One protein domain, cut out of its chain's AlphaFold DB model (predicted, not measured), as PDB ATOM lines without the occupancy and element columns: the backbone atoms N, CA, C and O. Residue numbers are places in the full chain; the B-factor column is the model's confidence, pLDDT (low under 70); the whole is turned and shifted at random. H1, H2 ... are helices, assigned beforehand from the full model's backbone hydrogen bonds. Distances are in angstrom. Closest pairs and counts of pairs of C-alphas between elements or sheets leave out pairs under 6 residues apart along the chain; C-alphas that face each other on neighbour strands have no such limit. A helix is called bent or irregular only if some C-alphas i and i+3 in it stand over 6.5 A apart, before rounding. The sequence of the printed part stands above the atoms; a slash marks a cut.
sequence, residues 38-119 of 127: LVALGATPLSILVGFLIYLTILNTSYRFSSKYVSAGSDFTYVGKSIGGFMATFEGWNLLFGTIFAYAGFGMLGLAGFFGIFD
ATOM      1  N   LEU A  38     -52.099  12.423 -13.124       80.94
ATOM      2  CA  LEU A  38     -52.161  11.058 -12.592       80.94
ATOM      3  C   LEU A  38     -53.067  10.935 -11.360       80.94
ATOM      4  O   LEU A  38     -53.707   9.903 -11.179       80.94
ATOM      5  N   VAL A  39     -53.130  11.968 -10.517       82.75
ATOM      6  CA  VAL A  39     -53.887  11.931  -9.254       82.75
ATOM      7  C   VAL A  39     -55.290  12.517  -9.408       82.75
ATOM      8  O   VAL A  39     -56.268  11.931  -8.950       82.75
ATOM      9  N   ALA A  40     -55.400  13.682 -10.043       84.50
ATOM     10  CA  ALA A  40     -56.652  14.410 -10.214       84.50
ATOM     11  C   ALA A  40     -57.457  13.938 -11.435       84.50
ATOM     12  O   ALA A  40     -58.654  14.223 -11.512       84.50
ATOM     13  N   LEU A  41     -56.839  13.213 -12.378       86.88
ATOM     14  CA  LEU A  41     -57.480  12.652 -13.572       86.88
ATOM     15  C   LEU A  41     -58.331  13.712 -14.299       86.88
ATOM     16  O   LEU A  41     -57.827  14.760 -14.701       86.88
ATOM     17  N   GLY A  42     -59.641  13.492 -14.442       86.12
ATOM     18  CA  GLY A  42     -60.550  14.441 -15.093       86.12
ATOM     19  C   GLY A  42     -60.709  15.786 -14.366       86.12
ATOM     20  O   GLY A  42     -61.091  16.771 -14.991       86.12
ATOM     21  N   ALA A  43     -60.381  15.864 -13.073       90.12
ATOM     22  CA  ALA A  43     -60.445  17.099 -12.286       90.12
ATOM     23  C   ALA A  43     -59.173  17.962 -12.394       90.12
ATOM     24  O   ALA A  43     -59.102  19.024 -11.776       90.12
ATOM     25  N   THR A  44     -58.192  17.552 -13.204       88.38
ATOM     26  CA  THR A  44     -56.905  18.245 -13.388       88.38
ATOM     27  C   THR A  44     -57.028  19.757 -13.616       88.38
ATOM     28  O   THR A  44     -56.353  20.503 -12.904       88.38
ATOM     29  N   PRO A  45     -57.910  20.266 -14.506       87.94
ATOM     30  CA  PRO A  45     -58.060  21.712 -14.696       87.94
ATOM     31  C   PRO A  45     -58.501  22.447 -13.425       87.94
ATOM     32  O   PRO A  45     -58.016  23.541 -13.136       87.94
ATOM     33  N   LEU A  46     -59.391  21.834 -12.638       90.81
ATOM     34  CA  LEU A  46     -59.882  22.418 -11.392       90.81
ATOM     35  C   LEU A  46     -58.793  22.403 -10.312       90.81
ATOM     36  O   LEU A  46     -58.611  23.401  -9.619       90.81
ATOM     37  N   SER A  47     -58.027  21.317 -10.202       90.19
ATOM     38  CA  SER A  47     -56.893  21.221  -9.275       90.19
ATOM     39  C   SER A  47     -55.819  22.269  -9.569       90.19
ATOM     40  O   SER A  47     -55.320  22.905  -8.642       90.19
ATOM     41  N   ILE A  48     -55.509  22.504 -10.848       88.44
ATOM     42  CA  ILE A  48     -54.579  23.563 -11.267       88.44
ATOM     43  C   ILE A  48     -55.113  24.938 -10.860       88.44
ATOM     44  O   ILE A  48     -54.374  25.739 -10.289       88.44
ATOM     45  N   LEU A  49     -56.399  25.209 -11.112       91.31
ATOM     46  CA  LEU A  49     -57.021  26.486 -10.759       91.31
ATOM     47  C   LEU A  49     -56.952  26.749  -9.249       91.31
ATOM     48  O   LEU A  49     -56.571  27.839  -8.827       91.31
ATOM     49  N   VAL A  50     -57.278  25.746  -8.431       91.69
ATOM     50  CA  VAL A  50     -57.190  25.851  -6.969       91.69
ATOM     51  C   VAL A  50     -55.745  26.095  -6.530       91.69
ATOM     52  O   VAL A  50     -55.503  26.992  -5.722       91.69
ATOM     53  N   GLY A  51     -54.781  25.366  -7.099       88.75
ATOM     54  CA  GLY A  51     -53.357  25.581  -6.831       88.75
ATOM     55  C   GLY A  51     -52.913  27.012  -7.146       88.75
ATOM     56  O   GLY A  51     -52.240  27.645  -6.332       88.75
ATOM     57  N   PHE A  52     -53.361  27.564  -8.275       89.31
ATOM     58  CA  PHE A  52     -53.069  28.942  -8.664       89.31
ATOM     59  C   PHE A  52     -53.636  29.965  -7.667       89.31
ATOM     60  O   PHE A  52     -52.932  30.888  -7.256       89.31
ATOM     61  N   LEU A  53     -54.883  29.786  -7.219       93.31
ATOM     62  CA  LEU A  53     -55.510  30.674  -6.231       93.31
ATOM     63  C   LEU A  53     -54.789  30.643  -4.875       93.31
ATOM     64  O   LEU A  53     -54.585  31.689  -4.249       93.31
ATOM     65  N   ILE A  54     -54.359  29.461  -4.432       92.25
ATOM     66  CA  ILE A  54     -53.548  29.315  -3.217       92.25
ATOM     67  C   ILE A  54     -52.219  30.058  -3.391       92.25
ATOM     68  O   ILE A  54     -51.831  30.842  -2.521       92.25
ATOM     69  N   TYR A  55     -51.562  29.893  -4.539       87.94
ATOM     70  CA  TYR A  55     -50.282  30.539  -4.822       87.94
ATOM     71  C   TYR A  55     -50.372  32.072  -4.819       87.94
ATOM     72  O   TYR A  55     -49.506  32.739  -4.252       87.94
ATOM     73  N   LEU A  56     -51.454  32.655  -5.348       90.62
ATOM     74  CA  LEU A  56     -51.697  34.104  -5.274       90.62
ATOM     75  C   LEU A  56     -51.761  34.622  -3.829       90.62
ATOM     76  O   LEU A  56     -51.317  35.736  -3.543       90.62
ATOM     77  N   THR A  57     -52.291  33.818  -2.909       92.19
ATOM     78  CA  THR A  57     -52.376  34.183  -1.489       92.19
ATOM     79  C   THR A  57     -50.991  34.209  -0.842       92.19
ATOM     80  O   THR A  57     -50.670  35.132  -0.084       92.19
ATOM     81  N   ILE A  58     -50.139  33.243  -1.196       88.25
ATOM     82  CA  ILE A  58     -48.737  33.192  -0.762       88.25
ATOM     83  C   ILE A  58     -47.983  34.409  -1.311       88.25
ATOM     84  O   ILE A  58     -47.399  35.164  -0.536       88.25
ATOM     85  N   LEU A  59     -48.090  34.681  -2.617       88.19
ATOM     86  CA  LEU A  59     -47.458  35.837  -3.263       88.19
ATOM     87  C   LEU A  59     -47.863  37.172  -2.628       88.19
ATOM     88  O   LEU A  59     -47.010  38.026  -2.389       88.19
ATOM     89  N   ASN A  60     -49.149  37.365  -2.329       92.81
ATOM     90  CA  ASN A  60     -49.638  38.574  -1.658       92.81
ATOM     91  C   ASN A  60     -49.000  38.739  -0.270       92.81
ATOM     92  O   ASN A  60     -48.582  39.835   0.109       92.81
ATOM     93  N   THR A  61     -48.871  37.639   0.471       89.06
ATOM     94  CA  THR A  61     -48.237  37.635   1.792       89.06
ATOM     95  C   THR A  61     -46.761  38.018   1.683       89.06
ATOM     96  O   THR A  61     -46.337  38.989   2.316       89.06
ATOM     97  N   SER A  62     -45.998  37.351   0.814       85.81
ATOM     98  CA  SER A  62     -44.581  37.659   0.578       85.81
ATOM     99  C   SER A  62     -44.381  39.095   0.081       85.81
ATOM    100  O   SER A  62     -43.477  39.788   0.547       85.81
ATOM    101  N   TYR A  63     -45.267  39.605  -0.780       88.44
ATOM    102  CA  TYR A  63     -45.235  40.999  -1.225       88.44
ATOM    103  C   TYR A  63     -45.380  41.975  -0.050       88.44
ATOM    104  O   TYR A  63     -44.546  42.866   0.124       88.44
ATOM    105  N   ARG A  64     -46.376  41.776   0.821       89.94
ATOM    106  CA  ARG A  64     -46.581  42.622   2.008       89.94
ATOM    107  C   ARG A  64     -45.379  42.587   2.947       89.94
ATOM    108  O   ARG A  64     -44.929  43.644   3.391       89.94
ATOM    109  N   PHE A  65     -44.818  41.410   3.215       87.38
ATOM    110  CA  PHE A  65     -43.636  41.293   4.069       87.38
ATOM    111  C   PHE A  65     -42.394  41.927   3.441       87.38
ATOM    112  O   PHE A  65     -41.687  42.658   4.135       87.38
ATOM    113  N   SER A  66     -42.174  41.747   2.137       85.38
ATOM    114  CA  SER A  66     -41.056  42.370   1.418       85.38
ATOM    115  C   SER A  66     -41.135  43.899   1.414       85.38
ATOM    116  O   SER A  66     -40.112  44.569   1.551       85.38
ATOM    117  N   SER A  67     -42.349  44.461   1.359       85.50
ATOM    118  CA  SER A  67     -42.568  45.909   1.442       85.50
ATOM    119  C   SER A  67     -42.275  46.479   2.836       85.50
ATOM    120  O   SER A  67     -41.837  47.621   2.965       85.50
ATOM    121  N   LYS A  68     -42.480  45.677   3.891       87.12
ATOM    122  CA  LYS A  68     -42.285  46.080   5.291       87.12
ATOM    123  C   LYS A  68     -40.863  45.823   5.791       87.12
ATOM    124  O   LYS A  68     -40.351  46.571   6.622       87.12
ATOM    125  N   TYR A  69     -40.219  44.764   5.310       82.81
ATOM    126  CA  TYR A  69     -38.905  44.327   5.764       82.81
ATOM    127  C   TYR A  69     -37.959  44.131   4.582       82.81
ATOM    128  O   TYR A  69     -37.936  43.082   3.945       82.81
ATOM    129  N   VAL A  70     -37.094  45.119   4.363       78.12
ATOM    130  CA  VAL A  70     -36.005  45.017   3.389       78.12
ATOM    131  C   VAL A  70     -34.902  44.135   3.982       78.12
ATOM    132  O   VAL A  70     -34.184  44.551   4.892       78.12
ATOM    133  N   SER A  71     -34.813  42.887   3.523       79.25
ATOM    134  CA  SER A  71     -33.799  41.910   3.937       79.25
ATOM    135  C   SER A  71     -33.461  40.966   2.787       79.25
ATOM    136  O   SER A  71     -34.336  40.622   1.998       79.25
ATOM    137  N   ALA A  72     -32.209  40.509   2.734       76.31
ATOM    138  CA  ALA A  72     -31.774  39.441   1.831       76.31
ATOM    139  C   ALA A  72     -32.099  38.029   2.363       76.31
ATOM    140  O   ALA A  72     -31.923  37.047   1.653       76.31
ATOM    141  N   GLY A  73     -32.547  37.910   3.614       74.62
ATOM    142  CA  GLY A  73     -32.727  36.627   4.292       74.62
ATOM    143  C   GLY A  73     -34.110  35.990   4.136       74.62
ATOM    144  O   GLY A  73     -34.567  35.385   5.095       74.62
ATOM    145  N   SER A  74     -34.778  36.154   2.989       80.38
ATOM    146  CA  SER A  74     -36.020  35.444   2.617       80.38
ATOM    147  C   SER A  74     -37.091  35.349   3.737       80.38
ATOM    148  O   SER A  74     -37.153  36.184   4.648       80.38
ATOM    149  N   ASP A  75     -37.936  34.320   3.679       82.56
ATOM    150  CA  ASP A  75     -39.054  34.088   4.597       82.56
ATOM    151  C   ASP A  75     -38.614  33.856   6.049       82.56
ATOM    152  O   ASP A  75     -39.272  34.336   6.973       82.56
ATOM    153  N   PHE A  76     -37.441  33.257   6.291       87.38
ATOM    154  CA  PHE A  76     -36.924  33.078   7.655       87.38
ATOM    155  C   PHE A  76     -36.660  34.417   8.364       87.38
ATOM    156  O   PHE A  76     -36.820  34.521   9.583       87.38
ATOM    157  N   THR A  77     -36.311  35.479   7.622       87.50
ATOM    158  CA  THR A  77     -36.221  36.824   8.209       87.50
ATOM    159  C   THR A  77     -37.600  37.355   8.587       87.50
ATOM    160  O   THR A  77     -37.741  37.999   9.628       87.50
ATOM    161  N   TYR A  78     -38.619  37.109   7.761       88.81
ATOM    162  CA  TYR A  78     -39.988  37.533   8.055       88.81
ATOM    163  C   TYR A  78     -40.521  36.816   9.293       88.81
ATOM    164  O   TYR A  78     -41.052  37.473  10.192       88.81
ATOM    165  N   VAL A  79     -40.285  35.507   9.398       89.31
ATOM    166  CA  VAL A  79     -40.626  34.702  10.577       89.31
ATOM    167  C   VAL A  79     -39.877  35.203  11.808       89.31
ATOM    168  O   VAL A  79     -40.499  35.456  12.838       89.31
ATOM    169  N   GLY A  80     -38.570  35.453  11.708       89.50
ATOM    170  CA  GLY A  80     -37.788  35.961  12.834       89.50
ATOM    171  C   GLY A  80     -38.232  37.326  13.340       89.50
ATOM    172  O   GLY A  80     -38.273  37.541  14.550       89.50
ATOM    173  N   LYS A  81     -38.637  38.227  12.439       87.19
ATOM    174  CA  LYS A  81     -39.177  39.546  12.804       87.19
ATOM    175  C   LYS A  81     -40.615  39.507  13.327       87.19
ATOM    176  O   LYS A  81     -41.045  40.492  13.920       87.19
ATOM    177  N   SER A  82     -41.342  38.416  13.098       87.00
ATOM    178  CA  SER A  82     -42.760  38.299  13.463       87.00
ATOM    179  C   SER A  82     -42.980  37.445  14.713       87.00
ATOM    180  O   SER A  82     -43.744  37.834  15.588       87.00
ATOM    181  N   ILE A  83     -42.313  36.290  14.799       90.06
ATOM    182  CA  ILE A  83     -42.579  35.225  15.784       90.06
ATOM    183  C   ILE A  83     -41.341  34.935  16.660       90.06
ATOM    184  O   ILE A  83     -41.457  34.340  17.728       90.06
ATOM    185  N   GLY A  84     -40.152  35.402  16.261       91.44
ATOM    186  CA  GLY A  84     -38.924  35.331  17.061       91.44
ATOM    187  C   GLY A  84     -37.861  34.362  16.531       91.44
ATOM    188  O   GLY A  84     -38.067  33.616  15.574       91.44
ATOM    189  N   GLY A  85     -36.680  34.391  17.160       89.31
ATOM    190  CA  GLY A  85     -35.456  33.768  16.633       89.31
ATOM    191  C   GLY A  85     -35.465  32.235  16.548       89.31
ATOM    192  O   GLY A  85     -34.847  31.674  15.645       89.31
ATOM    193  N   PHE A  86     -36.193  31.550  17.436       92.44
ATOM    194  CA  PHE A  86     -36.307  30.087  17.384       92.44
ATOM    195  C   PHE A  86     -37.056  29.631  16.125       92.44
ATOM    196  O   PHE A  86     -36.542  28.817  15.361       92.44
ATOM    197  N   MET A  87     -38.221  30.233  15.858       91.38
ATOM    198  CA  MET A  87     -39.004  29.945  14.652       91.38
ATOM    199  C   MET A  87     -38.266  30.377  13.381       91.38
ATOM    200  O   MET A  87     -38.331  29.680  12.378       91.38
ATOM    201  N   ALA A  88     -37.491  31.467  13.435       90.06
ATOM    202  CA  ALA A  88     -36.619  31.871  12.329       90.06
ATOM    203  C   ALA A  88     -35.577  30.800  11.991       90.06
ATOM    204  O   ALA A  88     -35.327  30.512  10.826       90.06
ATOM    205  N   THR A  89     -34.959  30.212  13.018       91.81
ATOM    206  CA  THR A  89     -33.950  29.162  12.846       91.81
ATOM    207  C   THR A  89     -34.580  27.903  12.267       91.81
ATOM    208  O   THR A  89     -34.033  27.327  11.331       91.81
ATOM    209  N   PHE A  90     -35.741  27.497  12.785       93.38
ATOM    210  CA  PHE A  90     -36.487  26.364  12.243       93.38
ATOM    211  C   PHE A  90     -36.851  26.582  10.769       93.38
ATOM    212  O   PHE A  90     -36.596  25.708   9.945       93.38
ATOM    213  N   GLU A  91     -37.357  27.765  10.422       91.31
ATOM    214  CA  GLU A  91     -37.695  28.101   9.039       91.31
ATOM    215  C   GLU A  91     -36.459  28.164   8.136       91.31
ATOM    216  O   GLU A  91     -36.492  27.711   6.997       91.31
ATOM    217  N   GLY A  92     -35.329  28.657   8.648       90.31
ATOM    218  CA  GLY A  92     -34.054  28.620   7.936       90.31
ATOM    219  C   GLY A  92     -33.606  27.191   7.615       90.31
ATOM    220  O   GLY A  92     -33.156  26.924   6.499       90.31
ATOM    221  N   TRP A  93     -33.779  26.255   8.555       91.69
ATOM    222  CA  TRP A  93     -33.542  24.831   8.303       91.69
ATOM    223  C   TRP A  93     -34.535  24.255   7.296       91.69
ATOM    224  O   TRP A  93     -34.118  23.529   6.396       91.69
ATOM    225  N   ASN A  94     -35.820  24.598   7.406       89.75
ATOM    226  CA  ASN A  94     -36.837  24.172   6.449       89.75
ATOM    227  C   ASN A  94     -36.478  24.620   5.026       89.75
ATOM    228  O   ASN A  94     -36.427  23.791   4.121       89.75
ATOM    229  N   LEU A  95     -36.109  25.892   4.856       87.81
ATOM    230  CA  LEU A  95     -35.664  26.447   3.583       87.81
ATOM    231  C   LEU A  95     -34.423  25.720   3.051       87.81
ATOM    232  O   LEU A  95     -34.375  25.383   1.869       87.81
ATOM    233  N   LEU A  96     -33.427  25.452   3.901       88.81
ATOM    234  CA  LEU A  96     -32.214  24.736   3.500       88.81
ATOM    235  C   LEU A  96     -32.544  23.332   2.984       88.81
ATOM    236  O   LEU A  96     -32.136  22.972   1.879       88.81
ATOM    237  N   PHE A  97     -33.299  22.552   3.758       87.44
ATOM    238  CA  PHE A  97     -33.691  21.204   3.358       87.44
ATOM    239  C   PHE A  97     -34.581  21.228   2.121       87.44
ATOM    240  O   PHE A  97     -34.326  20.476   1.187       87.44
ATOM    241  N   GLY A  98     -35.564  22.126   2.070       82.62
ATOM    242  CA  GLY A  98     -36.431  22.316   0.913       82.62
ATOM    243  C   GLY A  98     -35.629  22.619  -0.347       82.62
ATOM    244  O   GLY A  98     -35.874  22.019  -1.384       82.62
ATOM    245  N   THR A  99     -34.599  23.456  -0.244       81.44
ATOM    246  CA  THR A  99     -33.709  23.780  -1.364       81.44
ATOM    247  C   THR A  99     -32.890  22.561  -1.802       81.44
ATOM    248  O   THR A  99     -32.829  22.259  -2.992       81.44
ATOM    249  N   ILE A 100     -32.305  21.814  -0.861       82.94
ATOM    250  CA  ILE A 100     -31.539  20.591  -1.158       82.94
ATOM    251  C   ILE A 100     -32.428  19.542  -1.830       82.94
ATOM    252  O   ILE A 100     -32.053  18.999  -2.867       82.94
ATOM    253  N   PHE A 101     -33.607  19.270  -1.270       79.12
ATOM    254  CA  PHE A 101     -34.534  18.279  -1.808       79.12
ATOM    255  C   PHE A 101     -35.172  18.727  -3.118       79.12
ATOM    256  O   PHE A 101     -35.366  17.886  -3.986       79.12
ATOM    257  N   ALA A 102     -35.449  20.018  -3.301       74.38
ATOM    258  CA  ALA A 102     -35.944  20.537  -4.569       74.38
ATOM    259  C   ALA A 102     -34.897  20.345  -5.672       74.38
ATOM    260  O   ALA A 102     -35.195  19.712  -6.679       74.38
ATOM    261  N   TYR A 103     -33.652  20.794  -5.474       70.56
ATOM    262  CA  TYR A 103     -32.600  20.621  -6.484       70.56
ATOM    263  C   TYR A 103     -32.239  19.151  -6.719       70.56
ATOM    264  O   TYR A 103     -32.066  18.745  -7.868       70.56
ATOM    265  N   ALA A 104     -32.162  18.337  -5.663       72.19
ATOM    266  CA  ALA A 104     -31.952  16.897  -5.800       72.19
ATOM    267  C   ALA A 104     -33.130  16.225  -6.521       72.19
ATOM    268  O   ALA A 104     -32.914  15.376  -7.380       72.19
ATOM    269  N   GLY A 105     -34.359  16.649  -6.221       69.81
ATOM    270  CA  GLY A 105     -35.584  16.219  -6.879       69.81
ATOM    271  C   GLY A 105     -35.560  16.549  -8.365       69.81
ATOM    272  O   GLY A 105     -35.702  15.644  -9.173       69.81
ATOM    273  N   PHE A 106     -35.273  17.794  -8.753       66.56
ATOM    274  CA  PHE A 106     -35.120  18.169 -10.165       66.56
ATOM    275  C   PHE A 106     -33.995  17.393 -10.860       66.56
ATOM    276  O   PHE A 106     -34.158  16.989 -12.010       66.56
ATOM    277  N   GLY A 107     -32.884  17.122 -10.168       68.94
ATOM    278  CA  GLY A 107     -31.807  16.274 -10.685       68.94
ATOM    279  C   GLY A 107     -32.255  14.828 -10.936       68.94
ATOM    280  O   GLY A 107     -32.026  14.290 -12.018       68.94
ATOM    281  N   MET A 108     -32.939  14.209  -9.969       68.75
ATOM    282  CA  MET A 108     -33.486  12.852 -10.101       68.75
ATOM    283  C   MET A 108     -34.597  12.777 -11.153       68.75
ATOM    284  O   MET A 108     -34.646  11.818 -11.916       68.75
ATOM    285  N   LEU A 109     -35.462  13.788 -11.231       68.75
ATOM    286  CA  LEU A 109     -36.556  13.866 -12.200       68.75
ATOM    287  C   LEU A 109     -36.038  14.083 -13.626       68.75
ATOM    288  O   LEU A 109     -36.535  13.449 -14.555       68.75
ATOM    289  N   GLY A 110     -35.001  14.904 -13.809       67.69
ATOM    290  CA  GLY A 110     -34.317  15.051 -15.095       67.69
ATOM    291  C   GLY A 110     -33.663  13.744 -15.552       67.69
ATOM    292  O   GLY A 110     -33.797  13.354 -16.712       67.69
ATOM    293  N   LEU A 111     -33.025  13.019 -14.627       72.25
ATOM    294  CA  LEU A 111     -32.442  11.699 -14.883       72.25
ATOM    295  C   LEU A 111     -33.520  10.655 -15.231       72.25
ATOM    296  O   LEU A 111     -33.359   9.900 -16.188       72.25
ATOM    297  N   ALA A 112     -34.642  10.643 -14.508       70.88
ATOM    298  CA  ALA A 112     -35.781   9.773 -14.796       70.88
ATOM    299  C   ALA A 112     -36.402  10.075 -16.170       70.88
ATOM    300  O   ALA A 112     -36.685   9.151 -16.929       70.88
ATOM    301  N   GLY A 113     -36.549  11.355 -16.530       68.56
ATOM    302  CA  GLY A 113     -37.004  11.772 -17.858       68.56
ATOM    303  C   GLY A 113     -36.059  11.318 -18.975       68.56
ATOM    304  O   GLY A 113     -36.524  10.811 -19.991       68.56
ATOM    305  N   PHE A 114     -34.742  11.428 -18.772       71.62
ATOM    306  CA  PHE A 114     -33.738  10.934 -19.720       71.62
ATOM    307  C   PHE A 114     -33.851   9.423 -19.942       71.62
ATOM    308  O   PHE A 114     -33.897   8.978 -21.086       71.62
ATOM    309  N   PHE A 115     -33.952   8.632 -18.870       74.88
ATOM    310  CA  PHE A 115     -34.131   7.183 -18.995       74.88
ATOM    311  C   PHE A 115     -35.488   6.802 -19.598       74.88
ATOM    312  O   PHE A 115     -35.553   5.849 -20.370       74.88
ATOM    313  N   GLY A 116     -36.543   7.575 -19.326       68.00
ATOM    314  CA  GLY A 116     -37.867   7.383 -19.921       68.00
ATOM    315  C   GLY A 116     -37.880   7.497 -21.448       68.00
ATOM    316  O   GLY A 116     -38.626   6.777 -22.100       68.00
ATOM    317  N   ILE A 117     -37.010   8.318 -22.049       69.56
ATOM    318  CA  ILE A 117     -36.883   8.408 -23.520       69.56
ATOM    319  C   ILE A 117     -36.448   7.065 -24.133       69.56
ATOM    320  O   ILE A 117     -36.829   6.748 -25.258       69.56
ATOM    321  N   PHE A 118     -35.669   6.269 -23.400       73.69
ATOM    322  CA  PHE A 118     -35.208   4.955 -23.852       73.69
ATOM    323  C   PHE A 118     -36.183   3.823 -23.501       73.69
ATOM    324  O   PHE A 118     -35.966   2.686 -23.927       73.69
ATOM    325  N   ASP A 119     -37.260   4.106 -22.762       71.31
ATOM    326  CA  ASP A 119     -38.302   3.125 -22.485       71.31
ATOM    327  C   ASP A 119     -39.248   2.986 -23.691       71.31
ATOM    328  O   ASP A 119     -39.986   3.898 -24.076       71.31
TER     329      ASP A 119
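Overview. This is residues 38 to 119 of the 127 residues of the protein "Amino acid transporter" of Ferroplasma sp. Type II (UniProt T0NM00). Two long helices, H3 and H1, form the arms of an open U, set opposite ways and apart from each other, with the short helix H2 at the closed end. H2 folds back on the first part of H3 to make a hairpin, and it also comes near the last part of H1, while the rest of both arms stretches away from this corner. The printed part has 82 residues with three named helices, H1, H2 and H3 in that order along the chain, and no named strand; the class is all helix. The whole is only just loose, close to extended, with a radius of gyration of the C-alphas of 17.6 A and spans of 50 by 29 by 19 A.

Arrangement. H3, residues 85 to 117, is the longest helix, with 33 residues. H2, residues 74 to 82, touches H3, and the closest C-alphas are those of Gly 80 and Ala 88, 4.3 A apart. H3 touches H2 with residues 86 to 95 alone. H2 and H3 run opposite ways at a shallow tilt of 23 degrees and form a helical hairpin. H1, residues 38 to 68, is close to H2 but not clearly touching, with 2 pairs of C-alphas within 8 A; the closest are those of Phe 65 and Tyr 78, 6.6 A apart. H1 and H2 run the same way at a steep tilt of 60 degrees. H1 and H3 are apart. In H3 every O i to N i+4 pair is within hydrogen-bond range, against 22 of 27 in H1 and 4 of 5 in H2.

Along the chain. H3 begins at C-alpha 85, at (-35.456, 33.768, 16.633), and ends at C-alpha 117, at (-36.883, 8.408, -23.520), 47.5 A away. H1 is 40.5 A from C-alpha 38, at (-52.161, 11.058, -12.592), to C-alpha 68. It has a kink of 96 degrees near residue 45, and it is irregular, with C-alphas 39 and 42 9.2 A apart. H2 measures 13.1 A from C-alpha 74 to C-alpha 82.

Size, cuts and confidence. The outline is elongated, and the two C-alphas farthest apart, those of Lys 68 and Asp 119, are 51.3 A from each other. Residues 41 to 46 and 49 to 61, which belong to H1, stand free, and so do residues 96 to 119, of which 96 to 117 belong to H3. The links H1 to H2 and H2 to H3 are tight, with 5 and 2 residues between the helices, and the printed part has no cut. The mean pLDDT of the printed part is 83.7; residues 105 to 110, 113, 116 and 117 are under 70.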